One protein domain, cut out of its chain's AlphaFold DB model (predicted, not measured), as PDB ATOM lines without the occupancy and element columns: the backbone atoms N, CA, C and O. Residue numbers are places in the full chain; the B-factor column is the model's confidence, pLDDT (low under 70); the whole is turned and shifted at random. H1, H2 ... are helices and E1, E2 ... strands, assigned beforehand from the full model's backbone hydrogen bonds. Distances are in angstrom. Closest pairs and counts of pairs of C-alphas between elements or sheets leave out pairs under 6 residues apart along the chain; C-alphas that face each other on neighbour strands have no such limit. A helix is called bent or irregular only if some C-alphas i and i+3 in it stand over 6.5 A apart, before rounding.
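Overview. This is residues 11 to 111 of the 639 residues of the protein "Radical SAM core domain-containing protein" of Halobacteriovoraceae bacterium (UniProt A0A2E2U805). Short helices and long loops are set round the first printed residues, with Pro 11 in the middle: H1, H5, H4 and H3 stand round it in a rough ring, and H2 covers one side. E1 and the loops before and after it, down to residue 42, fill the part of the ring between H3 and H1, while residues 100 to 111, a stretch after H5 with no named element, keep their C-alphas 12 to 17 A from the mean of all C-alphas and end at Met 111, whose C-alpha is 9.9 A from that of Pro 11. The printed part has 101 residues, with one named strand and five named helices in the order E1, H1, H2, H3, H4, H5; the class is mostly helix, but only 47 residues are in named elements. The whole is compact, with a radius of gyration of the C-alphas of 13.3 A and spans of 39 by 32 by 21 A.

Along the chain. Begin at C-alpha 11, at (-47.647, -12.160, 82.049), and go on to C-alpha 22 at (-32.710, -14.688, 85.643), where E1, residues 22 to 24, begins. H1 is residues 43 to 47. Find C-alpha 50 at (-40.096, -4.968, 75.477); from there H2 runs to residue 60, 15.4 A long. H3, residues 66 to 76, is 15.0 A long and irregular: C-alphas 67 and 70 are 7.8 A apart. H4, residues 82 to 89, is 10.3 A long. H5, residues 91 to 99, is 15.6 A long, irregular with C-alphas 92 and 95 at 7.2 A, and ends at C-alpha 99, (-55.144, -1.866, 81.793).

Arrangement. Look first at E1, which pairs with no named strand; residues 23 to 24 of it pair with residues 16 to 17, and residues 22 to 23 with residues 36 to 37, both antiparallel. E1 and H1 are near each other, with 5 pairs of C-alphas within 10 A and the closest 8.1 A apart. H1 and H2 are close but not clearly touching, the closest C-alphas being those of Ile 46 and Phe 52, 7.6 A apart. H2 and H3 are apart. H3 and H4 are close but not clearly touching at Cys 71 and Arg 83, their closest C-alphas, 6.4 A apart; their lines are about perpendicular, at 81 degrees. H4 and H5 meet only through their link. In H1, H2 and H4 every O i to N i+4 pair is within hydrogen-bond range; in H3 it is 5 of 7, and in H5 0 of 5, beside 4 of 6 O i to N i+3 pairs.

Size, cuts and confidence. The C-alphas farthest apart, those of Glu 40 and Asp 78, are 39.1 A from each other. The printed part has no cut. The link from E1 to H1, 18 residues, is long; the other links are tight. The mean pLDDT of the printed part is 93.1, and no printed residue is under 70.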
ATOM      1  N   PRO A  11     -48.394 -13.400  82.300       96.12
ATOM      2  CA  PRO A  11     -47.647 -12.160  82.049       96.12
ATOM      3  C   PRO A  11     -48.240 -10.896  82.681       96.12
ATOM      4  O   PRO A  11     -47.582  -9.854  82.674       96.12
ATOM      5  N   TRP A  12     -49.465 -10.954  83.202       96.19
ATOM      6  CA  TRP A  12     -50.120  -9.852  83.909       96.19
ATOM      7  C   TRP A  12     -50.048  -9.971  85.432       96.19
ATOM      8  O   TRP A  12     -50.130  -8.957  86.117       96.19
ATOM      9  N   ILE A  13     -49.871 -11.183  85.966       96.00
ATOM     10  CA  ILE A  13     -50.025 -11.465  87.403       96.00
ATOM     11  C   ILE A  13     -48.831 -12.180  88.053       96.00
ATOM     12  O   ILE A  13     -48.812 -12.372  89.270       96.00
ATOM     13  N   HIS A  14     -47.855 -12.622  87.259       95.88
ATOM     14  CA  HIS A  14     -46.716 -13.414  87.692       95.88
ATOM     15  C   HIS A  14     -45.459 -13.164  86.840       95.88
ATOM     16  O   HIS A  14     -45.531 -12.882  85.644       95.88
ATOM     17  N   SER A  15     -44.298 -13.382  87.455       93.88
ATOM     18  CA  SER A  15     -43.049 -13.691  86.764       93.88
ATOM     19  C   SER A  15     -42.231 -14.671  87.607       93.88
ATOM     20  O   SER A  15     -42.245 -14.603  88.838       93.88
ATOM     21  N   HIS A  16     -41.544 -15.599  86.941       95.69
ATOM     22  CA  HIS A  16     -40.702 -16.598  87.581       95.69
ATOM     23  C   HIS A  16     -39.265 -16.099  87.661       95.69
ATOM     24  O   HIS A  16     -38.694 -15.681  86.657       95.69
ATOM     25  N   ILE A  17     -38.674 -16.152  88.848       93.81
ATOM     26  CA  ILE A  17     -37.341 -15.600  89.098       93.81
ATOM     27  C   ILE A  17     -36.443 -16.712  89.644       93.81
ATOM     28  O   ILE A  17     -36.828 -17.412  90.580       93.81
ATOM     29  N   LEU A  18     -35.253 -16.865  89.060       93.12
ATOM     30  CA  LEU A  18     -34.261 -17.886  89.406       93.12
ATOM     31  C   LEU A  18     -33.175 -17.356  90.361       93.12
ATOM     32  O   LEU A  18     -32.961 -16.145  90.416       93.12
ATOM     33  N   PRO A  19     -32.435 -18.231  91.080       91.06
ATOM     34  CA  PRO A  19     -31.437 -17.809  92.070       91.06
ATOM     35  C   PRO A  19     -30.339 -16.895  91.508       91.06
ATOM     36  O   PRO A  19     -29.772 -16.066  92.219       91.06
ATOM     37  N   ASP A  20     -30.024 -17.058  90.225       89.50
ATOM     38  CA  ASP A  20     -28.999 -16.328  89.481       89.50
ATOM     39  C   ASP A  20     -29.469 -14.956  88.966       89.50
ATOM     40  O   ASP A  20     -28.722 -14.273  88.272       89.50
ATOM     41  N   SER A  21     -30.656 -14.501  89.383       91.44
ATOM     42  CA  SER A  21     -31.326 -13.266  88.944       91.44
ATOM     43  C   SER A  21     -32.011 -13.350  87.585       91.44
ATOM     44  O   SER A  21     -32.596 -12.349  87.176       91.44
ATOM     45  N   THR A  22     -32.002 -14.503  86.913       93.88
ATOM     46  CA  THR A  22     -32.710 -14.688  85.643       93.88
ATOM     47  C   THR A  22     -34.223 -14.591  85.838       93.88
ATOM     48  O   THR A  22     -34.792 -15.234  86.723       93.88
ATOM     49  N   VAL A  23     -34.883 -13.797  84.993       95.75
ATOM     50  CA  VAL A  23     -36.337 -13.603  84.991       95.75
ATOM     51  C   VAL A  23     -36.963 -14.293  83.784       95.75
ATOM     52  O   VAL A  23     -36.538 -14.101  82.646       95.75
ATOM     53  N   LEU A  24     -38.004 -15.077  84.035       97.00
ATOM     54  CA  LEU A  24     -38.776 -15.845  83.066       97.00
ATOM     55  C   LEU A  24     -40.277 -15.525  83.208       97.00
ATOM     56  O   LEU A  24     -40.737 -15.099  84.272       97.00
ATOM     57  N   PRO A  25     -41.091 -15.741  82.161       95.62
ATOM     58  CA  PRO A  25     -42.528 -15.498  82.247       95.62
ATOM     59  C   PRO A  25     -43.264 -16.541  83.103       95.62
ATOM     60  O   PRO A  25     -44.312 -16.231  83.662       95.62
ATOM     61  N   CYS A  26     -42.748 -17.773  83.207       95.56
ATOM     62  CA  CYS A  26     -43.256 -18.809  84.114       95.56
ATOM     63  C   CYS A  26     -42.232 -19.941  84.305       95.56
ATOM     64  O   CYS A  26     -41.286 -20.069  83.525       95.56
ATOM     65  N   CYS A  27     -42.459 -20.813  85.288       92.06
ATOM     66  CA  CYS A  27     -41.564 -21.929  85.619       92.06
ATOM     67  C   CYS A  27     -41.429 -23.014  84.534       92.06
ATOM     68  O   CYS A  27     -40.458 -23.763  84.551       92.06
ATOM     69  N   VAL A  28     -42.364 -23.095  83.580       92.25
ATOM     70  CA  VAL A  28     -42.310 -24.057  82.460       92.25
ATOM     71  C   VAL A  28     -41.880 -23.416  81.140       92.25
ATOM     72  O   VAL A  28     -41.957 -24.059  80.094       92.25
ATOM     73  N   SER A  29     -41.476 -22.144  81.157       93.31
ATOM     74  CA  SER A  29     -41.016 -21.468  79.943       93.31
ATOM     75  C   SER A  29     -39.661 -21.998  79.470       93.31
ATOM     76  O   SER A  29     -38.941 -22.651  80.219       93.31
ATOM     77  N   ASP A  30     -39.311 -21.725  78.217       90.06
ATOM     78  CA  ASP A  30     -37.983 -22.033  77.685       90.06
ATOM     79  C   ASP A  30     -36.890 -21.235  78.423       90.06
ATOM     80  O   ASP A  30     -36.777 -20.022  78.252       90.06
ATOM     81  N   PHE A  31     -36.071 -21.925  79.221       88.50
ATOM     82  CA  PHE A  31     -34.991 -21.329  80.021       88.50
ATOM     83  C   PHE A  31     -33.899 -20.680  79.153       88.50
ATOM     84  O   PHE A  31     -33.149 -19.844  79.650       88.50
ATOM     85  N   SER A  32     -33.824 -21.009  77.857       90.38
ATOM     86  CA  SER A  32     -32.915 -20.339  76.915       90.38
ATOM     87  C   SER A  32     -33.405 -18.956  76.455       90.38
ATOM     88  O   SER A  32     -32.678 -18.241  75.765       90.38
ATOM     89  N   GLU A  33     -34.615 -18.548  76.850       93.06
ATOM     90  CA  GLU A  33     -35.246 -17.282  76.466       93.06
ATOM     91  C   GLU A  33     -35.536 -16.395  77.696       93.06
ATOM     92  O   GLU A  33     -36.703 -16.145  78.011       93.06
ATOM     93  N   PRO A  34     -34.509 -15.874  78.396       95.81
ATOM     94  CA  PRO A  34     -34.699 -15.005  79.559       95.81
ATOM     95  C   PRO A  34     -35.354 -13.671  79.178       95.81
ATOM     96  O   PRO A  34     -35.094 -13.108  78.109       95.81
ATOM     97  N   TYR A  35     -36.210 -13.148  80.056       96.81
ATOM     98  CA  TYR A  35     -36.954 -11.896  79.858       96.81
ATOM     99  C   TYR A  35     -36.273 -10.682  80.498       96.81
ATOM    100  O   TYR A  35     -36.590  -9.554  80.133       96.81
ATOM    101  N   GLY A  36     -35.309 -10.909  81.387       95.62
ATOM    102  CA  GLY A  36     -34.473  -9.884  82.000       95.62
ATOM    103  C   GLY A  36     -33.665 -10.462  83.157       95.62
ATOM    104  O   GLY A  36     -33.757 -11.661  83.436       95.62
ATOM    105  N   TYR A  37     -32.906  -9.606  83.841       93.69
ATOM    106  CA  TYR A  37     -32.117  -9.994  85.005       93.69
ATOM    107  C   TYR A  37     -32.251  -8.984  86.155       93.69
ATOM    108  O   TYR A  37     -32.072  -7.781  85.963       93.69
ATOM    109  N   LEU A  38     -32.522  -9.464  87.376       91.06
ATOM    110  CA  LEU A  38     -32.720  -8.605  88.562       91.06
ATOM    111  C   LEU A  38     -31.449  -7.949  89.115       91.06
ATOM    112  O   LEU A  38     -31.503  -7.158  90.059       91.06
ATOM    113  N   ASN A  39     -30.288  -8.292  88.566       87.88
ATOM    114  CA  ASN A  39     -29.037  -7.584  88.824       87.88
ATOM    115  C   ASN A  39     -28.866  -6.344  87.923       87.88
ATOM    116  O   ASN A  39     -27.973  -5.545  88.199       87.88
ATOM    117  N   GLU A  40     -29.708  -6.173  86.898       91.00
ATOM    118  CA  GLU A  40     -29.668  -5.057  85.945       91.00
ATOM    119  C   GLU A  40     -30.845  -4.087  86.120       91.00
ATOM    120  O   GLU A  40     -30.645  -2.874  86.081       91.00
ATOM    121  N   LYS A  41     -32.061  -4.612  86.318       91.31
ATOM    122  CA  LYS A  41     -33.317  -3.847  86.404       91.31
ATOM    123  C   LYS A  41     -34.188  -4.346  87.561       91.31
ATOM    124  O   LYS A  41     -34.031  -5.481  88.010       91.31
ATOM    125  N   SER A  42     -35.111  -3.515  88.040       90.69
ATOM    126  CA  SER A  42     -36.105  -3.911  89.048       90.69
ATOM    127  C   SER A  42     -37.133  -4.902  88.479       90.69
ATOM    128  O   SER A  42     -37.256  -5.056  87.260       90.69
ATOM    129  N   MET A  43     -37.906  -5.572  89.342       89.81
ATOM    130  CA  MET A  43     -38.953  -6.496  88.889       89.81
ATOM    131  C   MET A  43     -39.992  -5.761  88.040       89.81
ATOM    132  O   MET A  43     -40.355  -6.237  86.967       89.81
ATOM    133  N   THR A  44     -40.430  -4.580  88.482       91.44
ATOM    134  CA  THR A  44     -41.434  -3.770  87.775       91.44
ATOM    135  C   THR A  44     -40.916  -3.272  86.425       91.44
ATOM    136  O   THR A  44     -41.657  -3.281  85.441       91.44
ATOM    137  N   GLU A  45     -39.640  -2.875  86.354       93.75
ATOM    138  CA  GLU A  45     -38.993  -2.443  85.109       93.75
ATOM    139  C   GLU A  45     -38.933  -3.581  84.085       93.75
ATOM    140  O   GLU A  45     -39.327  -3.386  82.936       93.75
ATOM    141  N   ILE A  46     -38.498  -4.779  84.494       95.06
ATOM    142  CA  ILE A  46     -38.442  -5.950  83.602       95.06
ATOM    143  C   ILE A  46     -39.844  -6.322  83.120       95.06
ATOM    144  O   ILE A  46     -40.045  -6.625  81.944       95.06
ATOM    145  N   TRP A  47     -40.835  -6.272  84.006       94.12
ATOM    146  CA  TRP A  47     -42.199  -6.689  83.700       94.12
ATOM    147  C   TRP A  47     -42.917  -5.770  82.700       94.12
ATOM    148  O   TRP A  47     -43.910  -6.176  82.095       94.12
ATOM    149  N   ASN A  48     -42.410  -4.555  82.492       95.56
ATOM    150  CA  ASN A  48     -42.846  -3.637  81.438       95.56
ATOM    151  C   ASN A  48     -41.775  -3.398  80.365       95.56
ATOM    152  O   ASN A  48     -41.871  -2.440  79.596       95.56
ATOM    153  N   ASP A  49     -40.777  -4.276  80.285       96.12
ATOM    154  CA  ASP A  49     -39.778  -4.255  79.226       96.12
ATOM    155  C   ASP A  49     -40.325  -4.873  77.928       96.12
ATOM    156  O   ASP A  49     -41.340  -5.583  77.905       96.12
ATOM    157  N   GLN A  50     -39.615  -4.647  76.823       97.06
ATOM    158  CA  GLN A  50     -40.096  -4.968  75.477       97.06
ATOM    159  C   GLN A  50     -40.524  -6.437  75.313       97.06
ATOM    160  O   GLN A  50     -41.490  -6.722  74.603       97.06
ATOM    161  N   LYS A  51     -39.835  -7.389  75.961       97.19
ATOM    162  CA  LYS A  51     -40.169  -8.823  75.864       97.19
ATOM    163  C   LYS A  51     -41.521  -9.156  76.503       97.19
ATOM    164  O   LYS A  51     -42.308  -9.873  75.880       97.19
ATOM    165  N   PHE A  52     -41.817  -8.631  77.695       97.50
ATOM    166  CA  PHE A  52     -43.117  -8.829  78.345       97.50
ATOM    167  C   PHE A  52     -44.233  -8.093  77.604       97.50
ATOM    168  O   PHE A  52     -45.282  -8.685  77.352       97.50
ATOM    169  N   ASN A  53     -43.990  -6.859  77.165       97.81
ATOM    170  CA  ASN A  53     -44.979  -6.082  76.418       97.81
ATOM    171  C   ASN A  53     -45.365  -6.780  75.104       97.81
ATOM    172  O   ASN A  53     -46.543  -7.017  74.836       97.81
ATOM    173  N   ASN A  54     -44.369  -7.235  74.334       98.00
ATOM    174  CA  ASN A  54     -44.596  -8.013  73.114       98.00
ATOM    175  C   ASN A  54     -45.326  -9.334  73.387       98.00
ATOM    176  O   ASN A  54     -46.120  -9.781  72.562       98.00
ATOM    177  N   MET A  55     -45.039  -9.985  74.518       97.81
ATOM    178  CA  MET A  55     -45.724 -11.211  74.926       97.81
ATOM    179  C   MET A  55     -47.209 -10.956  75.193       97.81
ATOM    180  O   MET A  55     -48.039 -11.701  74.677       97.81
ATOM    181  N   ARG A  56     -47.543  -9.894  75.937       97.50
ATOM    182  CA  ARG A  56     -48.931  -9.502  76.214       97.50
ATOM    183  C   ARG A  56     -49.695  -9.182  74.935       97.50
ATOM    184  O   ARG A  56     -50.751  -9.764  74.720       97.50
ATOM    185  N   LEU A  57     -49.134  -8.348  74.052       97.94
ATOM    186  CA  LEU A  57     -49.763  -8.006  72.767       97.94
ATOM    187  C   LEU A  57     -50.044  -9.252  71.920       97.94
ATOM    188  O   LEU A  57     -51.161  -9.443  71.447       97.94
ATOM    189  N   LYS A  58     -49.063 -10.156  71.797       97.81
ATOM    190  CA  LYS A  58     -49.262 -11.426  71.084       97.81
ATOM    191  C   LYS A  58     -50.371 -12.266  71.710       97.81
ATOM    192  O   LYS A  58     -51.186 -12.807  70.978       97.81
ATOM    193  N   MET A  59     -50.417 -12.374  73.035       96.44
ATOM    194  CA  MET A  59     -51.438 -13.167  73.724       96.44
ATOM    195  C   MET A  59     -52.842 -12.563  73.619       96.44
ATOM    196  O   MET A  59     -53.799 -13.326  73.513       96.44
ATOM    197  N   LEU A  60     -52.971 -11.232  73.600       95.88
ATOM    198  CA  LEU A  60     -54.245 -10.543  73.355       95.88
ATOM    199  C   LEU A  60     -54.759 -10.777  71.927       95.88
ATOM    200  O   LEU A  60     -55.962 -10.890  71.715       95.88
ATOM    201  N   GLU A  61     -53.851 -10.922  70.961       96.31
ATOM    202  CA  GLU A  61     -54.163 -11.283  69.571       96.31
ATOM    203  C   GLU A  61     -54.248 -12.806  69.335       96.31
ATOM    204  O   GLU A  61     -54.305 -13.249  68.188       96.31
ATOM    205  N   ASP A  62     -54.209 -13.618  70.399       96.25
ATOM    206  CA  ASP A  62     -54.144 -15.086  70.361       96.25
ATOM    207  C   ASP A  62     -53.039 -15.647  69.438       96.25
ATOM    208  O   ASP A  62     -53.222 -16.638  68.728       96.25
ATOM    209  N   LYS A  63     -51.862 -15.012  69.438       97.19
ATOM    210  CA  LYS A  63     -50.668 -15.423  68.684       97.19
ATOM    211  C   LYS A  63     -49.667 -16.185  69.564       97.19
ATOM    212  O   LYS A  63     -49.495 -15.854  70.740       97.19
ATOM    213  N   PRO A  64     -48.932 -17.164  68.999       96.25
ATOM    214  CA  PRO A  64     -47.963 -17.956  69.751       96.25
ATOM    215  C   PRO A  64     -46.755 -17.137  70.224       96.25
ATOM    216  O   PRO A  64     -46.247 -16.249  69.529       96.25
ATOM    217  N   VAL A  65     -46.231 -17.509  71.395       96.56
ATOM    218  CA  VAL A  65     -45.015 -16.941  71.993       96.56
ATOM    219  C   VAL A  65     -43.949 -18.029  72.138       96.56
ATOM    220  O   VAL A  65     -44.199 -19.066  72.745       96.56
ATOM    221  N   LYS A  66     -42.739 -17.789  71.608       95.31
ATOM    222  CA  LYS A  66     -41.647 -18.786  71.547       95.31
ATOM    223  C   LYS A  66     -41.336 -19.424  72.907       95.31
ATOM    224  O   LYS A  66     -41.225 -20.643  72.999       95.31
ATOM    225  N   SER A  67     -41.257 -18.617  73.964       95.12
ATOM    226  CA  SER A  67     -40.960 -19.077  75.329       95.12
ATOM    227  C   SER A  67     -42.031 -20.007  75.919       95.12
ATOM    228  O   SER A  67     -41.747 -20.724  76.873       95.12
ATOM    229  N   CYS A  68     -43.242 -20.044  75.350       95.75
ATOM    230  CA  CYS A  68     -44.366 -20.871  75.806       95.75
ATOM    231  C   CYS A  68     -44.483 -22.219  75.070       95.75
ATOM    232  O   CYS A  68     -45.462 -22.938  75.277       95.75
ATOM    233  N   LYS A  69     -43.495 -22.582  74.233       93.19
ATOM    234  CA  LYS A  69     -43.510 -23.798  73.398       93.19
ATOM    235  C   LYS A  69     -43.847 -25.079  74.168       93.19
ATOM    236  O   LYS A  69     -44.562 -25.919  73.636       93.19
ATOM    237  N   ASN A  70     -43.397 -25.199  75.419       90.00
ATOM    238  CA  ASN A  70     -43.618 -26.388  76.244       90.00
ATOM    239  C   ASN A  70     -45.116 -26.611  76.529       90.00
ATOM    240  O   ASN A  70     -45.604 -27.729  76.419       90.00
ATOM    241  N   CYS A  71     -45.879 -25.547  76.813       93.56
ATOM    242  CA  CYS A  71     -47.332 -25.652  76.983       93.56
ATOM    243  C   CYS A  71     -48.028 -26.027  75.671       93.56
ATOM    244  O   CYS A  71     -48.907 -26.880  75.679       93.56
ATOM    245  N   TYR A  72     -47.616 -25.432  74.547       93.62
ATOM    246  CA  TYR A  72     -48.210 -25.730  73.240       93.62
ATOM    247  C   TYR A  72     -47.946 -27.176  72.806       93.62
ATOM    248  O   TYR A  72     -48.829 -27.805  72.238       93.62
ATOM    249  N   GLN A  73     -46.763 -27.718  73.108       87.81
ATOM    250  CA  GLN A  73     -46.428 -29.121  72.851       87.81
ATOM    251  C   GLN A  73     -47.300 -30.076  73.671       87.81
ATOM    252  O   GLN A  73     -47.822 -31.036  73.113       87.81
ATOM    253  N   LEU A  74     -47.499 -29.793  74.964       83.31
ATOM    254  CA  LEU A  74     -48.396 -30.578  75.817       83.31
ATOM    255  C   LEU A  74     -49.839 -30.540  75.292       83.31
ATOM    256  O   LEU A  74     -50.480 -31.574  75.153       83.31
ATOM    257  N   GLU A  75     -50.340 -29.352  74.960       90.19
ATOM    258  CA  GLU A  75     -51.725 -29.166  74.512       90.19
ATOM    259  C   GLU A  75     -51.992 -29.726  73.112       90.19
ATOM    260  O   GLU A  75     -53.087 -30.216  72.865       90.19
ATOM    261  N   ALA A  76     -51.009 -29.697  72.206       87.56
ATOM    262  CA  ALA A  76     -51.116 -30.346  70.898       87.56
ATOM    263  C   ALA A  76     -51.225 -31.878  71.005       87.56
ATOM    264  O   ALA A  76     -51.703 -32.517  70.072       87.56
ATOM    265  N   GLY A  77     -50.785 -32.451  72.130       77.62
ATOM    266  CA  GLY A  77     -50.998 -33.848  72.504       77.62
ATOM    267  C   GLY A  77     -52.173 -34.059  73.468       77.62
ATOM    268  O   GLY A  77     -52.158 -35.037  74.208       77.62
ATOM    269  N   ASP A  78     -53.136 -33.130  73.522       77.50
ATOM    270  CA  ASP A  78     -54.330 -33.163  74.383       77.50
ATOM    271  C   ASP A  78     -54.054 -33.218  75.902       77.50
ATOM    272  O   ASP A  78     -54.932 -33.546  76.704       77.50
ATOM    273  N   MET A  79     -52.851 -32.832  76.343       71.56
ATOM    274  CA  MET A  79     -52.498 -32.775  77.764       71.56
ATOM    275  C   MET A  79     -52.871 -31.433  78.409       71.56
ATOM    276  O   MET A  79     -52.933 -30.374  77.775       71.56
ATOM    277  N   TYR A  80     -53.093 -31.458  79.725       79.06
ATOM    278  CA  TYR A  80     -53.340 -30.249  80.506       79.06
ATOM    279  C   TYR A  80     -52.019 -29.530  80.820       79.06
ATOM    280  O   TYR A  80     -51.114 -30.107  81.416       79.06
ATOM    281  N   SER A  81     -51.902 -28.262  80.425       89.81
ATOM    282  CA  SER A  81     -50.684 -27.463  80.600       89.81
ATOM    283  C   SER A  81     -50.777 -26.485  81.775       89.81
ATOM    284  O   SER A  81     -51.862 -26.167  82.276       89.81
ATOM    285  N   MET A  82     -49.632 -25.903  82.147       91.81
ATOM    286  CA  MET A  82     -49.592 -24.788  83.100       91.81
ATOM    287  C   MET A  82     -50.431 -23.594  82.620       91.81
ATOM    288  O   MET A  82     -51.118 -22.969  83.422       91.81
ATOM    289  N   ARG A  83     -50.441 -23.300  81.312       94.69
ATOM    290  CA  ARG A  83     -51.246 -22.213  80.731       94.69
ATOM    291  C   ARG A  83     -52.730 -22.401  81.041       94.69
ATOM    292  O   ARG A  83     -53.357 -21.504  81.599       94.69
ATOM    293  N   ARG A  84     -53.283 -23.577  80.723       92.75
ATOM    294  CA  ARG A  84     -54.702 -23.889  80.962       92.75
ATOM    295  C   ARG A  84     -55.037 -23.861  82.453       92.75
ATOM    296  O   ARG A  84     -56.060 -23.290  82.826       92.75
ATOM    297  N   ARG A  85     -54.150 -24.398  83.302       92.38
ATOM    298  CA  ARG A  85     -54.305 -24.353  84.765       92.38
ATOM    299  C   ARG A  85     -54.363 -22.920  85.294       92.38
ATOM    300  O   ARG A  85     -55.293 -22.602  86.027       92.38
ATOM    301  N   MET A  86     -53.412 -22.059  84.923       95.12
ATOM    302  CA  MET A  86     -53.379 -20.680  85.430       95.12
ATOM    303  C   MET A  86     -54.521 -19.829  84.895       95.12
ATOM    304  O   MET A  86     -55.087 -19.056  85.658       95.12
ATOM    305  N   ASN A  87     -54.910 -20.002  83.629       95.38
ATOM    306  CA  ASN A  87     -56.073 -19.307  83.073       95.38
ATOM    307  C   ASN A  87     -57.354 -19.646  83.833       95.38
ATOM    308  O   ASN A  87     -58.153 -18.754  84.092       95.38
ATOM    309  N   ARG A  88     -57.538 -20.918  84.203       94.12
ATOM    310  CA  ARG A  88     -58.681 -21.349  85.011       94.12
ATOM    311  C   ARG A  88     -58.611 -20.789  86.431       94.12
ATOM    312  O   ARG A  88     -59.621 -20.330  86.944       94.12
ATOM    313  N   LEU A  89     -57.438 -20.854  87.064       94.56
ATOM    314  CA  LEU A  89     -57.251 -20.457  88.463       94.56
ATOM    315  C   LEU A  89     -57.390 -18.946  88.679       94.56
ATOM    316  O   LEU A  89     -57.884 -18.527  89.718       94.56
ATOM    317  N   PHE A  90     -56.970 -18.145  87.700       96.00
ATOM    318  CA  PHE A  90     -56.978 -16.685  87.762       96.00
ATOM    319  C   PHE A  90     -57.923 -16.059  86.727       96.00
ATOM    320  O   PHE A  90     -57.696 -14.935  86.272       96.00
ATOM    321  N   SER A  91     -58.986 -16.770  86.333       94.88
ATOM    322  CA  SER A  91     -59.968 -16.261  85.363       94.88
ATOM    323  C   SER A  91     -60.653 -14.978  85.848       94.88
ATOM    324  O   SER A  91     -61.022 -14.126  85.041       94.88
ATOM    325  N   HIS A  92     -60.753 -14.782  87.166       95.38
ATOM    326  CA  HIS A  92     -61.303 -13.574  87.783       95.38
ATOM    327  C   HIS A  92     -60.465 -12.309  87.538       95.38
ATOM    328  O   HIS A  92     -60.997 -11.209  87.670       95.38
ATOM    329  N   HIS A  93     -59.204 -12.435  87.103       94.94
ATOM    330  CA  HIS A  93     -58.353 -11.302  86.705       94.94
ATOM    331  C   HIS A  93     -58.436 -10.935  85.227       94.94
ATOM    332  O   HIS A  93     -57.733 -10.035  84.780       94.94
ATOM    333  N   ILE A  94     -59.286 -11.591  84.439       92.44
ATOM    334  CA  ILE A  94     -59.410 -11.278  83.011       92.44
ATOM    335  C   ILE A  94     -59.782  -9.802  82.777       92.44
ATOM    336  O   ILE A  94     -59.299  -9.194  81.829       92.44
ATOM    337  N   SER A  95     -60.584  -9.198  83.656       91.81
ATOM    338  CA  SER A  95     -60.934  -7.772  83.553       91.81
ATOM    339  C   SER A  95     -59.748  -6.826  83.786       91.81
ATOM    340  O   SER A  95     -59.761  -5.699  83.298       91.81
ATOM    341  N   ASP A  96     -58.687  -7.267  84.475       90.38
ATOM    342  CA  ASP A  96     -57.492  -6.441  84.674       90.38
ATOM    343  C   ASP A  96     -56.739  -6.207  83.350       90.38
ATOM    344  O   ASP A  96     -56.006  -5.227  83.244       90.38
ATOM    345  N   LEU A  97     -56.943  -7.046  82.322       92.00
ATOM    346  CA  LEU A  97     -56.272  -6.953  81.018       92.00
ATOM    347  C   LEU A  97     -56.522  -5.620  80.297       92.00
ATOM    348  O   LEU A  97     -55.639  -5.166  79.566       92.00
ATOM    349  N   ASP A  98     -57.663  -4.968  80.547       91.62
ATOM    350  CA  ASP A  98     -58.042  -3.670  79.965       91.62
ATOM    351  C   ASP A  98     -57.065  -2.540  80.347       91.62
ATOM    352  O   ASP A  98     -57.018  -1.491  79.708       91.62
ATOM    353  N   LYS A  99     -56.226  -2.769  81.366       93.19
ATOM    354  CA  LYS A  99     -55.144  -1.866  81.793       93.19
ATOM    355  C   LYS A  99     -53.862  -2.015  80.957       93.19
ATOM    356  O   LYS A  99     -52.844  -1.390  81.262       93.19
ATOM    357  N   THR A 100     -53.876  -2.859  79.923       95.94
ATOM    358  CA  THR A 100     -52.768  -2.995  78.968       95.94
ATOM    359  C   THR A 100     -52.820  -1.850  77.961       95.94
ATOM    360  O   THR A 100     -53.812  -1.665  77.261       95.94
ATOM    361  N   LYS A 101     -51.742  -1.071  77.871       96.56
ATOM    362  CA  LYS A 101     -51.623   0.032  76.914       96.56
ATOM    363  C   LYS A 101     -51.342  -0.488  75.504       96.56
ATOM    364  O   LYS A 101     -50.953  -1.637  75.308       96.56
ATOM    365  N   ALA A 102     -51.469   0.397  74.515       96.00
ATOM    366  CA  ALA A 102     -51.239   0.075  73.104       96.00
ATOM    367  C   ALA A 102     -49.817  -0.444  72.800       96.00
ATOM    368  O   ALA A 102     -49.635  -1.200  71.850       96.00
ATOM    369  N   ASP A 103     -48.817  -0.068  73.600       96.19
ATOM    370  CA  ASP A 103     -47.437  -0.558  73.482       96.19
ATOM    371  C   ASP A 103     -47.194  -1.899  74.202       96.19
ATOM    372  O   ASP A 103     -46.078  -2.413  74.181       96.19
ATOM    373  N   GLY A 104     -48.225  -2.475  74.833       96.12
ATOM    374  CA  GLY A 104     -48.161  -3.711  75.613       96.12
ATOM    375  C   GLY A 104     -47.717  -3.529  77.066       96.12
ATOM    376  O   GLY A 104     -47.723  -4.504  77.824       96.12
ATOM    377  N   SER A 105     -47.341  -2.314  77.477       96.19
ATOM    378  CA  SER A 105     -47.044  -2.028  78.881       96.19
ATOM    379  C   SER A 105     -48.312  -2.117  79.728       96.19
ATOM    380  O   SER A 105     -49.416  -1.808  79.278       96.19
ATOM    381  N   PHE A 106     -48.163  -2.565  80.968       93.62
ATOM    382  CA  PHE A 106     -49.266  -2.811  81.885       93.62
ATOM    383  C   PHE A 106     -49.195  -1.846  83.066       93.62
ATOM    384  O   PHE A 106     -48.180  -1.781  83.766       93.62
ATOM    385  N   SER A 107     -50.252  -1.058  83.278       87.25
ATOM    386  CA  SER A 107     -50.352  -0.208  84.469       87.25
ATOM    387  C   SER A 107     -50.814  -1.009  85.683       87.25
ATOM    388  O   SER A 107     -51.534  -1.987  85.534       87.25
ATOM    389  N   GLU A 108     -50.451  -0.555  86.887       85.19
ATOM    390  CA  GLU A 108     -50.814  -1.211  88.155       85.19
ATOM    391  C   GLU A 108     -50.339  -2.669  88.248       85.19
ATOM    392  O   GLU A 108     -51.128  -3.581  88.489       85.19
ATOM    393  N   ILE A 109     -49.034  -2.895  88.073       90.56
ATOM    394  CA  ILE A 109     -48.442  -4.224  88.251       90.56
ATOM    395  C   ILE A 109     -48.753  -4.747  89.661       90.56
ATOM    396  O   ILE A 109     -48.362  -4.147  90.664       90.56
ATOM    397  N   LYS A 110     -49.454  -5.883  89.720       93.62
ATOM    398  CA  LYS A 110     -49.819  -6.594  90.950       93.62
ATOM    399  C   LYS A 110     -49.483  -8.067  90.791       93.62
ATOM    400  O   LYS A 110     -49.992  -8.730  89.891       93.62
ATOM    401  N   MET A 111     -48.647  -8.589  91.680       95.25
ATOM    402  CA  MET A 111     -48.343 -10.015  91.698       95.25
ATOM    403  C   MET A 111     -49.465 -10.766  92.410       95.25
ATOM    404  O   MET A 111     -49.764 -10.480  93.564       95.25
TER     405      MET A 111